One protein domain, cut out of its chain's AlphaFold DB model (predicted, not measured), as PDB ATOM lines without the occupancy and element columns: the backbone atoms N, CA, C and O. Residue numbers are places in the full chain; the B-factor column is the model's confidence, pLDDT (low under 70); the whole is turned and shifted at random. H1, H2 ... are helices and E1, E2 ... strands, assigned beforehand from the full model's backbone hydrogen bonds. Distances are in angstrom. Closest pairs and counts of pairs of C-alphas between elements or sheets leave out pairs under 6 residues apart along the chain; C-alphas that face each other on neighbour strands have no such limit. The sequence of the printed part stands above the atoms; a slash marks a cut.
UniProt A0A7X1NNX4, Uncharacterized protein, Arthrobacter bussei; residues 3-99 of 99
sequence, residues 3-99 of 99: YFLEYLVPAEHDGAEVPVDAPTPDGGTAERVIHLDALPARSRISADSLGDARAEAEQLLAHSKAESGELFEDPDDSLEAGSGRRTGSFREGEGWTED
ATOM      1  N   TYR A   3      46.183  -6.324  45.216       93.62
ATOM      2  CA  TYR A   3      46.899  -7.269  44.377       93.62
ATOM      3  C   TYR A   3      46.792  -8.657  44.993       93.62
ATOM      4  O   TYR A   3      46.818  -8.806  46.215       93.62
ATOM      5  N   PHE A   4      46.668  -9.675  44.154       95.06
ATOM      6  CA  PHE A   4      46.604 -11.065  44.579       95.06
ATOM      7  C   PHE A   4      47.570 -11.893  43.756       95.06
ATOM      8  O   PHE A   4      47.601 -11.774  42.536       95.06
ATOM      9  N   LEU A   5      48.336 -12.740  44.428       95.50
ATOM     10  CA  LEU A   5      49.187 -13.725  43.786       95.50
ATOM     11  C   LEU A   5      48.539 -15.097  43.905       95.50
ATOM     12  O   LEU A   5      48.261 -15.547  45.019       95.50
ATOM     13  N   GLU A   6      48.354 -15.761  42.774       95.81
ATOM     14  CA  GLU A   6      47.973 -17.170  42.701       95.81
ATOM     15  C   GLU A   6      49.182 -18.006  42.296       95.81
ATOM     16  O   GLU A   6      49.917 -17.643  41.381       95.81
ATOM     17  N   TYR A   7      49.429 -19.099  43.009       95.12
ATOM     18  CA  TYR A   7      50.622 -19.918  42.821       95.12
ATOM     19  C   TYR A   7      50.414 -21.328  43.374       95.12
ATOM     20  O   TYR A   7      49.458 -21.602  44.104       95.12
ATOM     21  N   LEU A   8      51.311 -22.239  42.998       93.44
ATOM     22  CA  LEU A   8      51.308 -23.624  43.459       93.44
ATOM     23  C   LEU A   8      52.472 -23.846  44.421       93.44
ATOM     24  O   LEU A   8      53.632 -23.711  44.040       93.44
ATOM     25  N   VAL A   9      52.150 -24.200  45.661       92.25
ATOM     26  CA  VAL A   9      53.127 -24.545  46.696       92.25
ATOM     27  C   VAL A   9      53.403 -26.042  46.619       92.25
ATOM     28  O   VAL A   9      52.461 -26.817  46.786       92.25
ATOM     29  N   PRO A  10      54.647 -26.489  46.399       90.44
ATOM     30  CA  PRO A  10      54.970 -27.909  46.452       90.44
ATOM     31  C   PRO A  10      54.577 -28.497  47.810       90.44
ATOM     32  O   PRO A  10      54.901 -27.932  48.859       90.44
ATOM     33  N   ALA A  11      53.874 -29.625  47.804       87.62
ATOM     34  CA  ALA A  11      53.519 -30.317  49.031       87.62
ATOM     35  C   ALA A  11      54.776 -30.935  49.671       87.62
ATOM     36  O   ALA A  11      55.641 -31.485  48.988       87.62
ATOM     37  N   GLU A  12      54.898 -30.840  50.997       82.25
ATOM     38  CA  GLU A  12      55.995 -31.488  51.723       82.25
ATOM     39  C   GLU A  12      55.669 -32.965  52.011       82.25
ATOM     40  O   GLU A  12      54.511 -33.368  52.002       82.25
ATOM     41  N   HIS A  13      56.697 -33.774  52.296       73.38
ATOM     42  CA  HIS A  13      56.554 -35.168  52.751       73.38
ATOM     43  C   HIS A  13      55.721 -36.094  51.838       73.38
ATOM     44  O   HIS A  13      54.842 -36.797  52.322       73.38
ATOM     45  N   ASP A  14      56.079 -36.163  50.550       75.62
ATOM     46  CA  ASP A  14      55.493 -37.075  49.543       75.62
ATOM     47  C   ASP A  14      54.095 -36.683  49.043       75.62
ATOM     48  O   ASP A  14      53.521 -37.433  48.273       75.62
ATOM     49  N   GLY A  15      53.566 -35.514  49.421       81.44
ATOM     50  CA  GLY A  15      52.305 -34.979  48.900       81.44
ATOM     51  C   GLY A  15      51.261 -34.706  49.982       81.44
ATOM     52  O   GLY A  15      51.429 -35.049  51.150       81.44
ATOM     53  N   ALA A  16      50.165 -34.055  49.595       84.06
ATOM     54  CA  ALA A  16      49.071 -33.699  50.492       84.06
ATOM     55  C   ALA A  16      47.803 -34.497  50.168       84.06
ATOM     56  O   ALA A  16      47.328 -34.513  49.032       84.06
ATOM     57  N   GLU A  17      47.231 -35.128  51.190       87.19
ATOM     58  CA  GLU A  17      45.928 -35.783  51.115       87.19
ATOM     59  C   GLU A  17      44.825 -34.776  51.444       87.19
ATOM     60  O   GLU A  17      44.713 -34.302  52.576       87.19
ATOM     61  N   VAL A  18      44.010 -34.434  50.447       83.69
ATOM     62  CA  VAL A  18      42.935 -33.448  50.590       83.69
ATOM     63  C   VAL A  18      41.579 -34.139  50.450       83.69
ATOM     64  O   VAL A  18      41.316 -34.756  49.412       83.69
ATOM     65  N   PRO A  19      40.700 -34.054  51.466       84.44
ATOM     66  CA  PRO A  19      39.332 -34.522  51.340       84.44
ATOM     67  C   PRO A  19      38.559 -33.605  50.390       84.44
ATOM     68  O   PRO A  19      38.600 -32.380  50.500       84.44
ATOM     69  N   VAL A  20      37.845 -34.212  49.452       81.94
ATOM     70  CA  VAL A  20      36.978 -33.545  48.488       81.94
ATOM     71  C   VAL A  20      35.611 -34.214  48.485       81.94
ATOM     72  O   VAL A  20      35.493 -35.442  48.503       81.94
ATOM     73  N   ASP A  21      34.572 -33.391  48.418       80.75
ATOM     74  CA  ASP A  21      33.223 -33.861  48.141       80.75
ATOM     75  C   ASP A  21      33.115 -34.220  46.659       80.75
ATOM     76  O   ASP A  21      33.240 -33.368  45.776       80.75
ATOM     77  N   ALA A  22      32.882 -35.500  46.374       69.69
ATOM     78  CA  ALA A  22      32.651 -35.975  45.018       69.69
ATOM     79  C   ALA A  22      31.166 -36.322  44.825       69.69
ATOM     80  O   ALA A  22      30.597 -37.055  45.646       69.69
ATOM     81  N   PRO A  23      30.522 -35.861  43.735       72.75
ATOM     82  CA  PRO A  23      29.168 -36.287  43.418       72.75
ATOM     83  C   PRO A  23      29.156 -37.790  43.116       72.75
ATOM     84  O   PRO A  23      29.967 -38.301  42.339       72.75
ATOM     85  N   THR A  24      28.227 -38.502  43.742       74.81
ATOM     86  CA  THR A  24      27.977 -39.924  43.487       74.81
ATOM     87  C   THR A  24      26.941 -40.098  42.372       74.81
ATOM     88  O   THR A  24      26.115 -39.207  42.158       74.81
ATOM     89  N   PRO A  25      26.938 -41.247  41.669       74.81
ATOM     90  CA  PRO A  25      25.956 -41.536  40.619       74.81
ATOM     91  C   PRO A  25      24.498 -41.457  41.096       74.81
ATOM     92  O   PRO A  25      23.620 -41.098  40.317       74.81
ATOM     93  N   ASP A  26      24.252 -41.751  42.374       80.81
ATOM     94  CA  ASP A  26      22.928 -41.734  43.007       80.81
ATOM     95  C   ASP A  26      22.517 -40.343  43.536       80.81
ATOM     96  O   ASP A  26      21.505 -40.205  44.221       80.81
ATOM     97  N   GLY A  27      23.292 -39.295  43.230       75.50
ATOM     98  CA  GLY A  27      22.975 -37.909  43.589       75.50
ATOM     99  C   GLY A  27      23.325 -37.502  45.026       75.50
ATOM    100  O   GLY A  27      22.966 -36.402  45.439       75.50
ATOM    101  N   GLY A  28      24.025 -38.349  45.787       74.44
ATOM    102  CA  GLY A  28      24.629 -37.990  47.080       74.44
ATOM    103  C   GLY A  28      26.067 -37.470  46.945       74.44
ATOM    104  O   GLY A  28      26.662 -37.556  45.869       74.44
ATOM    105  N   THR A  29      26.658 -36.989  48.037       72.62
ATOM    106  CA  THR A  29      28.088 -36.650  48.139       72.62
ATOM    107  C   THR A  29      28.833 -37.743  48.895       72.62
ATOM    108  O   THR A  29      28.402 -38.170  49.966       72.62
ATOM    109  N   ALA A  30      29.935 -38.225  48.321       70.62
ATOM    110  CA  ALA A  30      30.858 -39.127  48.997       70.62
ATOM    111  C   ALA A  30      32.162 -38.392  49.295       70.62
ATOM    112  O   ALA A  30      32.707 -37.708  48.425       70.62
ATOM    113  N   GLU A  31      32.673 -38.598  50.505       75.75
ATOM    114  CA  GLU A  31      33.994 -38.129  50.895       75.75
ATOM    115  C   GLU A  31      35.050 -38.955  50.149       75.75
ATOM    116  O   GLU A  31      35.107 -40.185  50.257       75.75
ATOM    117  N   ARG A  32      35.857 -38.284  49.329       79.62
ATOM    118  CA  ARG A  32      37.002 -38.865  48.627       79.62
ATOM    119  C   ARG A  32      38.251 -38.127  49.071       79.62
ATOM    120  O   ARG A  32      38.221 -36.919  49.224       79.62
ATOM    121  N   VAL A  33      39.364 -38.833  49.199       83.69
ATOM    122  CA  VAL A  33      40.673 -38.203  49.384       83.69
ATOM    123  C   VAL A  33      41.391 -38.189  48.040       83.69
ATOM    124  O   VAL A  33      41.432 -39.212  47.350       83.69
ATOM    125  N   ILE A  34      41.910 -37.027  47.646       86.56
ATOM    126  CA  ILE A  34      42.824 -36.899  46.510       86.56
ATOM    127  C   ILE A  34      44.229 -36.600  47.011       86.56
ATOM    128  O   ILE A  34      44.410 -35.928  48.023       86.56
ATOM    129  N   HIS A  35      45.208 -37.107  46.278       88.69
ATOM    130  CA  HIS A  35      46.611 -36.837  46.520       88.69
ATOM    131  C   HIS A  35      47.072 -35.686  45.622       88.69
ATOM    132  O   HIS A  35      46.780 -35.699  44.424       88.69
ATOM    133  N   LEU A  36      47.762 -34.705  46.199       88.00
ATOM    134  CA  LEU A  36      48.273 -33.531  45.498       88.00
ATOM    135  C   LEU A  36      49.772 -33.357  45.751       88.00
ATOM    136  O   LEU A  36      50.191 -33.160  46.890       88.00
ATOM    137  N   ASP A  37      50.558 -33.331  44.676       89.44
ATOM    138  CA  ASP A  37      51.984 -32.982  44.716       89.44
ATOM    139  C   ASP A  37      52.221 -31.480  44.953       89.44
ATOM    140  O   ASP A  37      53.292 -31.071  45.400       89.44
ATOM    141  N   ALA A  38      51.223 -30.641  44.660       90.94
ATOM    142  CA  ALA A  38      51.267 -29.205  44.894       90.94
ATOM    143  C   ALA A  38      49.897 -28.664  45.316       90.94
ATOM    144  O   ALA A  38      48.851 -29.106  44.838       90.94
ATOM    145  N   LEU A  39      49.915 -27.681  46.210       90.69
ATOM    146  CA  LEU A  39      48.746 -27.048  46.796       90.69
ATOM    147  C   LEU A  39      48.513 -25.670  46.169       90.69
ATOM    148  O   LEU A  39      49.430 -24.845  46.159       90.69
ATOM    149  N   PRO A  40      47.295 -25.381  45.682       91.19
ATOM    150  CA  PRO A  40      46.958 -24.048  45.215       91.19
ATOM    151  C   PRO A  40      46.891 -23.069  46.384       91.19
ATOM    152  O   PRO A  40      46.262 -23.336  47.411       91.19
ATOM    153  N   ALA A  41      47.521 -21.914  46.205       92.06
ATOM    154  CA  ALA A  41      47.524 -20.824  47.160       92.06
ATOM    155  C   ALA A  41      47.154 -19.512  46.462       92.06
ATOM    156  O   ALA A  41      47.583 -19.239  45.341       92.06
ATOM    157  N   ARG A  42      46.372 -18.685  47.161       93.88
ATOM    158  CA  ARG A  42      46.095 -17.297  46.788       93.88
ATOM    159  C   ARG A  42      46.457 -16.405  47.961       93.88
ATOM    160  O   ARG A  42      45.955 -16.589  49.070       93.88
ATOM    161  N   SER A  43      47.343 -15.448  47.731       92.75
ATOM    162  CA  SER A  43      47.813 -14.525  48.761       92.75
ATOM    163  C   SER A  43      47.515 -13.094  48.354       92.75
ATOM    164  O   SER A  43      47.818 -12.677  47.241       92.75
ATOM    165  N   ARG A  44      46.921 -12.333  49.275       93.31
ATOM    166  CA  ARG A  44      46.763 -10.890  49.115       93.31
ATOM    167  C   ARG A  44      48.116 -10.209  49.297       93.31
ATOM    168  O   ARG A  44      48.816 -10.487  50.267       93.31
ATOM    169  N   ILE A  45      48.432  -9.283  48.403       93.06
ATOM    170  CA  ILE A  45      49.623  -8.444  48.436       93.06
ATOM    171  C   ILE A  45      49.200  -7.008  48.732       93.06
ATOM    172  O   ILE A  45      48.370  -6.415  48.038       93.06
ATOM    173  N   SER A  46      49.786  -6.456  49.788       88.69
ATOM    174  CA  SER A  46      49.621  -5.058  50.170       88.69
ATOM    175  C   SER A  46      50.705  -4.235  49.483       88.69
ATOM    176  O   SER A  46      51.847  -4.245  49.925       88.69
ATOM    177  N   ALA A  47      50.348  -3.544  48.402       90.44
ATOM    178  CA  ALA A  47      51.270  -2.725  47.623       90.44
ATOM    179  C   ALA A  47      50.558  -1.496  47.040       90.44
ATOM    180  O   ALA A  47      49.381  -1.566  46.681       90.44
ATOM    181  N   ASP A  48      51.286  -0.384  46.928       89.00
ATOM    182  CA  ASP A  48      50.776   0.879  46.378       89.00
ATOM    183  C   ASP A  48      50.877   0.948  44.844       89.00
ATOM    184  O   ASP A  48      50.202   1.759  44.206       89.00
ATOM    185  N   SER A  49      51.715   0.101  44.239       92.50
ATOM    186  CA  SER A  49      51.929   0.043  42.794       92.50
ATOM    187  C   SER A  49      52.129  -1.388  42.295       92.50
ATOM    188  O   SER A  49      52.515  -2.279  43.051       92.50
ATOM    189  N   LEU A  50      51.933  -1.605  40.989       91.81
ATOM    190  CA  LEU A  50      52.202  -2.895  40.345       91.81
ATOM    191  C   LEU A  50      53.671  -3.330  40.493       91.81
ATOM    192  O   LEU A  50      53.946  -4.517  40.628       91.81
ATOM    193  N   GLY A  51      54.614  -2.382  40.471       93.62
ATOM    194  CA  GLY A  51      56.037  -2.679  40.650       93.62
ATOM    195  C   GLY A  51      56.339  -3.215  42.049       93.62
ATOM    196  O   GLY A  51      57.010  -4.236  42.177       93.62
ATOM    197  N   ASP A  52      55.776  -2.577  43.079       94.56
ATOM    198  CA  ASP A  52      55.896  -3.046  44.465       94.56
ATOM    199  C   ASP A  52      55.200  -4.402  44.645       94.56
ATOM    200  O   ASP A  52      55.749  -5.309  45.267       94.56
ATOM    201  N   ALA A  53      54.028  -4.587  44.027       95.12
ATOM    202  CA  ALA A  53      53.296  -5.848  44.086       95.12
ATOM    203  C   ALA A  53      54.087  -7.016  43.478       95.12
ATOM    204  O   ALA A  53      54.090  -8.113  44.034       95.12
ATOM    205  N   ARG A  54      54.782  -6.777  42.357       95.31
ATOM    206  CA  ARG A  54      55.669  -7.757  41.714       95.31
ATOM    207  C   ARG A  54      56.847  -8.133  42.622       95.31
ATOM    208  O   ARG A  54      57.094  -9.319  42.814       95.31
ATOM    209  N   ALA A  55      57.500  -7.153  43.249       94.75
ATOM    210  CA  ALA A  55      58.625  -7.404  44.155       94.75
ATOM    211  C   ALA A  55      58.223  -8.201  45.413       94.75
ATOM    212  O   ALA A  55      58.954  -9.090  45.857       94.75
ATOM    213  N   GLU A  56      57.051  -7.916  45.982       95.06
ATOM    214  CA  GLU A  56      56.512  -8.679  47.114       95.06
ATOM    215  C   GLU A  56      56.093 -10.096  46.692       95.06
ATOM    216  O   GLU A  56      56.360 -11.064  47.408       95.06
ATOM    217  N   ALA A  57      55.493 -10.245  45.506       95.12
ATOM    218  CA  ALA A  57      55.151 -11.549  44.944       95.12
ATOM    219  C   ALA A  57      56.390 -12.432  44.744       95.12
ATOM    220  O   ALA A  57      56.363 -13.605  45.107       95.12
ATOM    221  N   GLU A  58      57.489 -11.881  44.225       94.50
ATOM    222  CA  GLU A  58      58.747 -12.616  44.041       94.50
ATOM    223  C   GLU A  58      59.303 -13.151  45.365       94.50
ATOM    224  O   GLU A  58      59.692 -14.318  45.449       94.50
ATOM    225  N   GLN A  59      59.289 -12.333  46.421       93.88
ATOM    226  CA  GLN A  59      59.699 -12.775  47.758       93.88
ATOM    227  C   GLN A  59      58.807 -13.914  48.266       93.88
ATOM    228  O   GLN A  59      59.301 -14.906  48.807       93.88
ATOM    229  N   LEU A  60      57.496 -13.802  48.065       93.94
ATOM    230  CA  LEU A  60      56.533 -14.806  48.504       93.94
ATOM    231  C   LEU A  60      56.688 -16.140  47.749       93.94
ATOM    232  O   LEU A  60      56.639 -17.207  48.368       93.94
ATOM    233  N   LEU A  61      56.948 -16.100  46.439       93.69
ATOM    234  CA  LEU A  61      57.254 -17.288  45.633       93.69
ATOM    235  C   LEU A  61      58.550 -17.961  46.099       93.69
ATOM    236  O   LEU A  61      58.560 -19.166  46.358       93.69
ATOM    237  N   ALA A  62      59.607 -17.176  46.321       91.69
ATOM    238  CA  ALA A  62      60.884 -17.687  46.815       91.69
ATOM    239  C   ALA A  62      60.746 -18.376  48.186       91.69
ATOM    240  O   ALA A  62      61.336 -19.433  48.421       91.69
ATOM    241  N   HIS A  63      59.935 -17.822  49.091       92.06
ATOM    242  CA  HIS A  63      59.685 -18.421  50.405       92.06
ATOM    243  C   HIS A  63      58.787 -19.661  50.360       92.06
ATOM    244  O   HIS A  63      58.912 -20.532  51.223       92.06
ATOM    245  N   SER A  64      57.905 -19.759  49.368       88.38
ATOM    246  CA  SER A  64      56.975 -20.882  49.211       88.38
ATOM    247  C   SER A  64      57.516 -22.024  48.348       88.38
ATOM    248  O   SER A  64      56.845 -23.046  48.222       88.38
ATOM    249  N   LYS A  65      58.731 -21.890  47.790       88.62
ATOM    250  CA  LYS A  65      59.330 -22.841  46.831       88.62
ATOM    251  C   LYS A  65      58.478 -23.018  45.561       88.62
ATOM    252  O   LYS A  65      58.566 -24.051  44.902       88.62
ATOM    253  N   ALA A  66      57.631 -22.044  45.241       91.31
ATOM    254  CA  ALA A  66      56.782 -22.083  44.062       91.31
ATOM    255  C   ALA A  66      57.572 -21.646  42.821       91.31
ATOM    256  O   ALA A  66      58.194 -20.588  42.814       91.31
ATOM    257  N   GLU A  67      57.517 -22.443  41.754       90.56
ATOM    258  CA  GLU A  67      58.277 -22.184  40.519       90.56
ATOM    259  C   GLU A  67      57.650 -21.086  39.641       90.56
ATOM    260  O   GLU A  67      58.299 -20.523  38.755       90.56
ATOM    261  N   SER A  68      56.366 -20.797  39.850       93.38
ATOM    262  CA  SER A  68      55.615 -19.817  39.071       93.38
ATOM    263  C   SER A  68      54.418 -19.272  39.836       93.38
ATOM    264  O   SER A  68      53.865 -19.954  40.701       93.38
ATOM    265  N   GLY A  69      53.976 -18.077  39.454       94.94
ATOM    266  CA  GLY A  69      52.756 -17.469  39.970       94.94
ATOM    267  C   GLY A  69      52.130 -16.488  38.985       94.94
ATOM    268  O   GLY A  69      52.775 -16.022  38.048       94.94
ATOM    269  N   GLU A  70      50.864 -16.171  39.203       96.12
ATOM    270  CA  GLU A  70      50.087 -15.222  38.414       96.12
ATOM    271  C   GLU A  70      49.625 -14.081  39.317       96.12
ATOM    272  O   GLU A  70      49.063 -14.307  40.390       96.12
ATOM    273  N   LEU A  71      49.890 -12.846  38.891       95.44
ATOM    274  CA  LEU A  71      49.513 -11.652  39.634       95.44
ATOM    275  C   LEU A  71      48.218 -11.082  39.064       95.44
ATOM    276  O   LEU A  71      48.074 -10.895  37.855       95.44
ATOM    277  N   PHE A  72      47.297 -10.764  39.960       94.75
ATOM    278  CA  PHE A  72      46.001 -10.192  39.655       94.75
ATOM    279  C   PHE A  72      45.867  -8.846  40.346       94.75
ATOM    280  O   PHE A  72      46.219  -8.692  41.514       94.75
ATOM    281  N   GLU A  73      45.333  -7.875  39.624       93.06
ATOM    282  CA  GLU A  73      44.821  -6.637  40.190       93.06
ATOM    283  C   GLU A  73      43.313  -6.783  40.351       93.06
ATOM    284  O   GLU A  73      42.590  -6.986  39.371       93.06
ATOM    285  N   ASP A  74      42.837  -6.675  41.585       90.50
ATOM    286  CA  ASP A  74      41.422  -6.765  41.891       90.50
ATOM    287  C   ASP A  74      40.955  -5.508  42.647       90.50
ATOM    288  O   ASP A  74      41.443  -5.203  43.744       90.50
ATOM    289  N   PRO A  75      40.044  -4.711  42.061       85.19
ATOM    290  CA  PRO A  75      39.508  -3.527  42.721       85.19
ATOM    291  C   PRO A  75      38.476  -3.867  43.806       85.19
ATOM    292  O   PRO A  75      38.230  -3.009  44.654       85.19
ATOM    293  N   ASP A  76      37.891  -5.070  43.772       85.88
ATOM    294  CA  ASP A  76      36.836  -5.523  44.691       85.88
ATOM    295  C   ASP A  76      37.389  -6.164  45.979       85.88
ATOM    296  O   ASP A  76      36.672  -6.285  46.966       85.88
ATOM    297  N   ASP A  77      38.688  -6.489  45.999       83.56
ATOM    298  CA  ASP A  77      39.385  -7.135  47.117       83.56
ATOM    299  C   ASP A  77      38.881  -8.562  47.416       83.56
ATOM    300  O   ASP A  77      38.806  -8.997  48.569       83.56
ATOM    301  N   SER A  78      38.542  -9.308  46.362       81.81
ATOM    302  CA  SER A  78      37.986 -10.655  46.441       81.81
ATOM    303  C   SER A  78      39.054 -11.742  46.614       81.81
ATOM    304  O   SER A  78      40.079 -11.801  45.922       81.81
ATOM    305  N   LEU A  79      38.766 -12.670  47.533       78.31
ATOM    306  CA  LEU A  79      39.569 -13.867  47.792       78.31
ATOM    307  C   LEU A  79      39.204 -15.051  46.887       78.31
ATOM    308  O   LEU A  79      39.829 -16.105  46.999       78.31
ATOM    309  N   GLU A  80      38.208 -14.912  46.010       86.06
ATOM    310  CA  GLU A  80      37.854 -15.989  45.087       86.06
ATOM    311  C   GLU A  80      38.949 -16.200  44.035       86.06
ATOM    312  O   GLU A  80      39.509 -15.245  43.488       86.06
ATOM    313  N   ALA A  81      39.242 -17.469  43.745       80.94
ATOM    314  CA  ALA A  81      40.255 -17.836  42.764       80.94
ATOM    315  C   ALA A  81      39.909 -17.277  41.375       80.94
ATOM    316  O   ALA A  81      38.749 -17.305  40.957       80.94
ATOM    317  N   GLY A  82      40.906 -16.746  40.671       81.62
ATOM    318  CA  GLY A  82      40.726 -16.082  39.380       81.62
ATOM    319  C   GLY A  82      39.973 -14.746  39.433       81.62
ATOM    320  O   GLY A  82      39.687 -14.183  38.377       81.62
ATOM    321  N   SER A  83      39.653 -14.211  40.618       87.88
ATOM    322  CA  SER A  83      39.106 -12.854  40.729       87.88
ATOM    323  C   SER A  83      40.147 -11.797  40.377       87.88
ATOM    324  O   SER A  83      41.318 -11.902  40.763       87.88
ATOM    325  N   GLY A  84      39.687 -10.746  39.703       90.00
ATOM    326  CA  GLY A  84      40.508  -9.633  39.244       90.00
ATOM    327  C   GLY A  84      40.986  -9.778  37.800       90.00
ATOM    328  O   GLY A  84      40.640 -10.706  37.070       90.00
ATOM    329  N   ARG A  85      41.788  -8.808  37.363       93.00
ATOM    330  CA  ARG A  85      42.459  -8.808  36.061       93.00
ATOM    331  C   ARG A  85      43.881  -9.322  36.242       93.00
ATOM    332  O   ARG A  85      44.634  -8.740  37.017       93.00
ATOM    333  N   ARG A  86      44.278 -10.342  35.478       94.06
ATOM    334  CA  ARG A  86      45.681 -10.770  35.416       94.06
ATOM    335  C   ARG A  86      46.551  -9.634  34.871       94.06
ATOM    336  O   ARG A  86      46.242  -9.074  33.822       94.06
ATOM    337  N   THR A  87      47.612  -9.283  35.590       94.00
ATOM    338  CA  THR A  87      48.572  -8.224  35.223       94.00
ATOM    339  C   THR A  87      49.931  -8.772  34.797       94.00
ATOM    340  O   THR A  87      50.774  -8.031  34.287       94.00
ATOM    341  N   GLY A  88      50.161 -10.065  35.016       94.19
ATOM    342  CA  GLY A  88      51.330 -10.774  34.526       94.19
ATOM    343  C   GLY A  88      51.495 -12.140  35.173       94.19
ATOM    344  O   GLY A  88      50.808 -12.486  36.137       94.19
ATOM    345  N   SER A  89      52.439 -12.902  34.641       95.44
ATOM    346  CA  SER A  89      52.884 -14.180  35.183       95.44
ATOM    347  C   SER A  89      54.374 -14.121  35.496       95.44
ATOM    348  O   SER A  89      55.152 -13.493  34.782       95.44
ATOM    349  N   PHE A  90      54.776 -14.764  36.582       95.00
ATOM    350  CA  PHE A  90      56.165 -14.934  36.968       95.00
ATOM    351  C   PHE A  90      56.567 -16.394  36.808       95.00
ATOM    352  O   PHE A  90      55.812 -17.299  37.180       95.00
ATOM    353  N   ARG A  91      57.784 -16.619  36.315       93.69
ATOM    354  CA  ARG A  91      58.431 -17.931  36.307       93.69
ATOM    355  C   ARG A  91      59.863 -17.803  36.812       93.69
ATOM    356  O   ARG A  91      60.599 -16.920  36.368       93.69
ATOM    357  N   GLU A  92      60.270 -18.695  37.710       88.50
ATOM    358  CA  GLU A  92      61.645 -18.718  38.208       88.50
ATOM    359  C   GLU A  92      62.636 -18.877  37.038       88.50
ATOM    360  O   GLU A  92      62.464 -19.719  36.157       88.50
ATOM    361  N   GLY A  93      63.654 -18.014  36.996       89.19
ATOM    362  CA  GLY A  93      64.655 -17.969  35.925       89.19
ATOM    363  C   GLY A  93      64.258 -17.170  34.674       89.19
ATOM    364  O   GLY A  93      65.150 -16.709  33.964       89.19
ATOM    365  N   GLU A  94      62.963 -16.947  34.430       90.69
ATOM    366  CA  GLU A  94      62.449 -16.144  33.302       90.69
ATOM    367  C   GLU A  94      61.986 -14.741  33.732       90.69
ATOM    368  O   GLU A  94      62.094 -13.791  32.956       90.69
ATOM    369  N   GLY A  95      61.548 -14.586  34.984       92.06
ATOM    370  CA  GLY A  95      61.045 -13.327  35.526       92.06
ATOM    371  C   GLY A  95      59.577 -13.072  35.177       92.06
ATOM    372  O   GLY A  95      58.813 -14.000  34.909       92.06
ATOM    373  N   TRP A  96      59.175 -11.799  35.226       94.38
ATOM    374  CA  TRP A  96      57.809 -11.372  34.920       94.38
ATOM    375  C   TRP A  96      57.565 -11.256  33.416       94.38
ATOM    376  O   TRP A  96      58.293 -10.558  32.711       94.38
ATOM    377  N   THR A  97      56.477 -11.866  32.959       93.75
ATOM    378  CA  THR A  97      55.891 -11.669  31.633       93.75
ATOM    379  C   THR A  97      54.575 -10.916  31.782       93.75
ATOM    380  O   THR A  97      53.747 -11.245  32.632       93.75
ATOM    381  N   GLU A  98      54.401  -9.876  30.976       87.56
ATOM    382  CA  GLU A  98      53.187  -9.057  30.959       87.56
ATOM    383  C   GLU A  98      52.156  -9.671  30.004       87.56
ATOM    384  O   GLU A  98      52.541 -10.297  29.013       87.56
ATOM    385  N   ASP A  99      50.868  -9.508  30.317       67.25
ATOM    386  CA  ASP A  99      49.750  -9.920  29.451       67.25
ATOM    387  C   ASP A  99      49.270  -8.770  28.554       67.25
ATOM    388  O   ASP A  99      49.117  -7.636  29.076       67.25
TER     389      ASP A  99
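AT A GLANCE: This is residues 3 to 99 of the 99 residues of an uncharacterized protein of Arthrobacter bussei (UniProt A0A7X1NNX4). A strongly twisted five-stranded sheet with one helix, H1, packed on one face makes a small body, and a long two-stranded arm, the hairpin of E2 and E3, reaches away from it at a corner, where E3 runs on into E4 at 88 degrees. The arm gives the model much of its length. The printed part has 97 residues, with one named helix and seven named strands in the order E1 E2 E3 E4 H1 E5 E6 E7; the class is mixed, helices and strands. The large sheet runs E4 E1 E5 E6 E7, antiparallel throughout, and E2 and E3 form an antiparallel sheet of their own. The whole is loose, with a radius of gyration of the C-alphas of 16.1 A, and elongated, spanning 50 by 33 by 21 A.

HOW THE PARTS SIT: In the large sheet, inner strand E1, residues 3 to 10, is the antiparallel neighbour of edge strand E4, residues 38 to 45, at 157 degrees, with N 39 and O 9 at 2.7 A. On the other side of E1 is E5, residues 68 to 74, antiparallel at 156 degrees, with N 6 and O 70 at 2.9 A. E5 forms a hairpin with E6, residues 85 to 91, with N 71 and O 88 at 2.9 A. E6 forms a hairpin with edge strand E7, residues 95 to 97, with N 97 and O 89 at 2.8 A. E5, E6 and E7 are a meander, each strand the antiparallel neighbour of the one before. H1, residues 50 to 64, is on one face of this sheet, giving two layers; its closest C-alphas to E1 are Ser 64 and Val 9, 5.9 A. In H1 every O i to N i+4 pair is within hydrogen-bond range. E4, H1 and E5 form a split strand-helix-strand unit, two strands running the same way with E1 between them; its crossover is right-handed. E2, residues 16 to 23, and E3, residues 29 to 36, form a hairpin at 149 degrees, with N 20 and O 32 at 2.7 A. Both are apart from H1, E5, E6 and E7.

IN THESE COORDINATES: E1 starts at C-alpha 3, (46.899, -7.269, 44.377), and is 22.3 A long. E2 is 21.3 A, E3 20.6 A, E4 21.1 A, H1 20.6 A, E5 19.5 A and E6 18.4 A. E7, 6.7 A, ends at C-alpha 97, (55.891, -11.669, 31.633).

THE WHOLE: The C-alphas farthest apart are those of Asp 26 and Gly 51, 51.3 A. The printed part has no cut, and no link is long. The mean pLDDT of the printed part is 88.1; residues 22 and 99 are under 70.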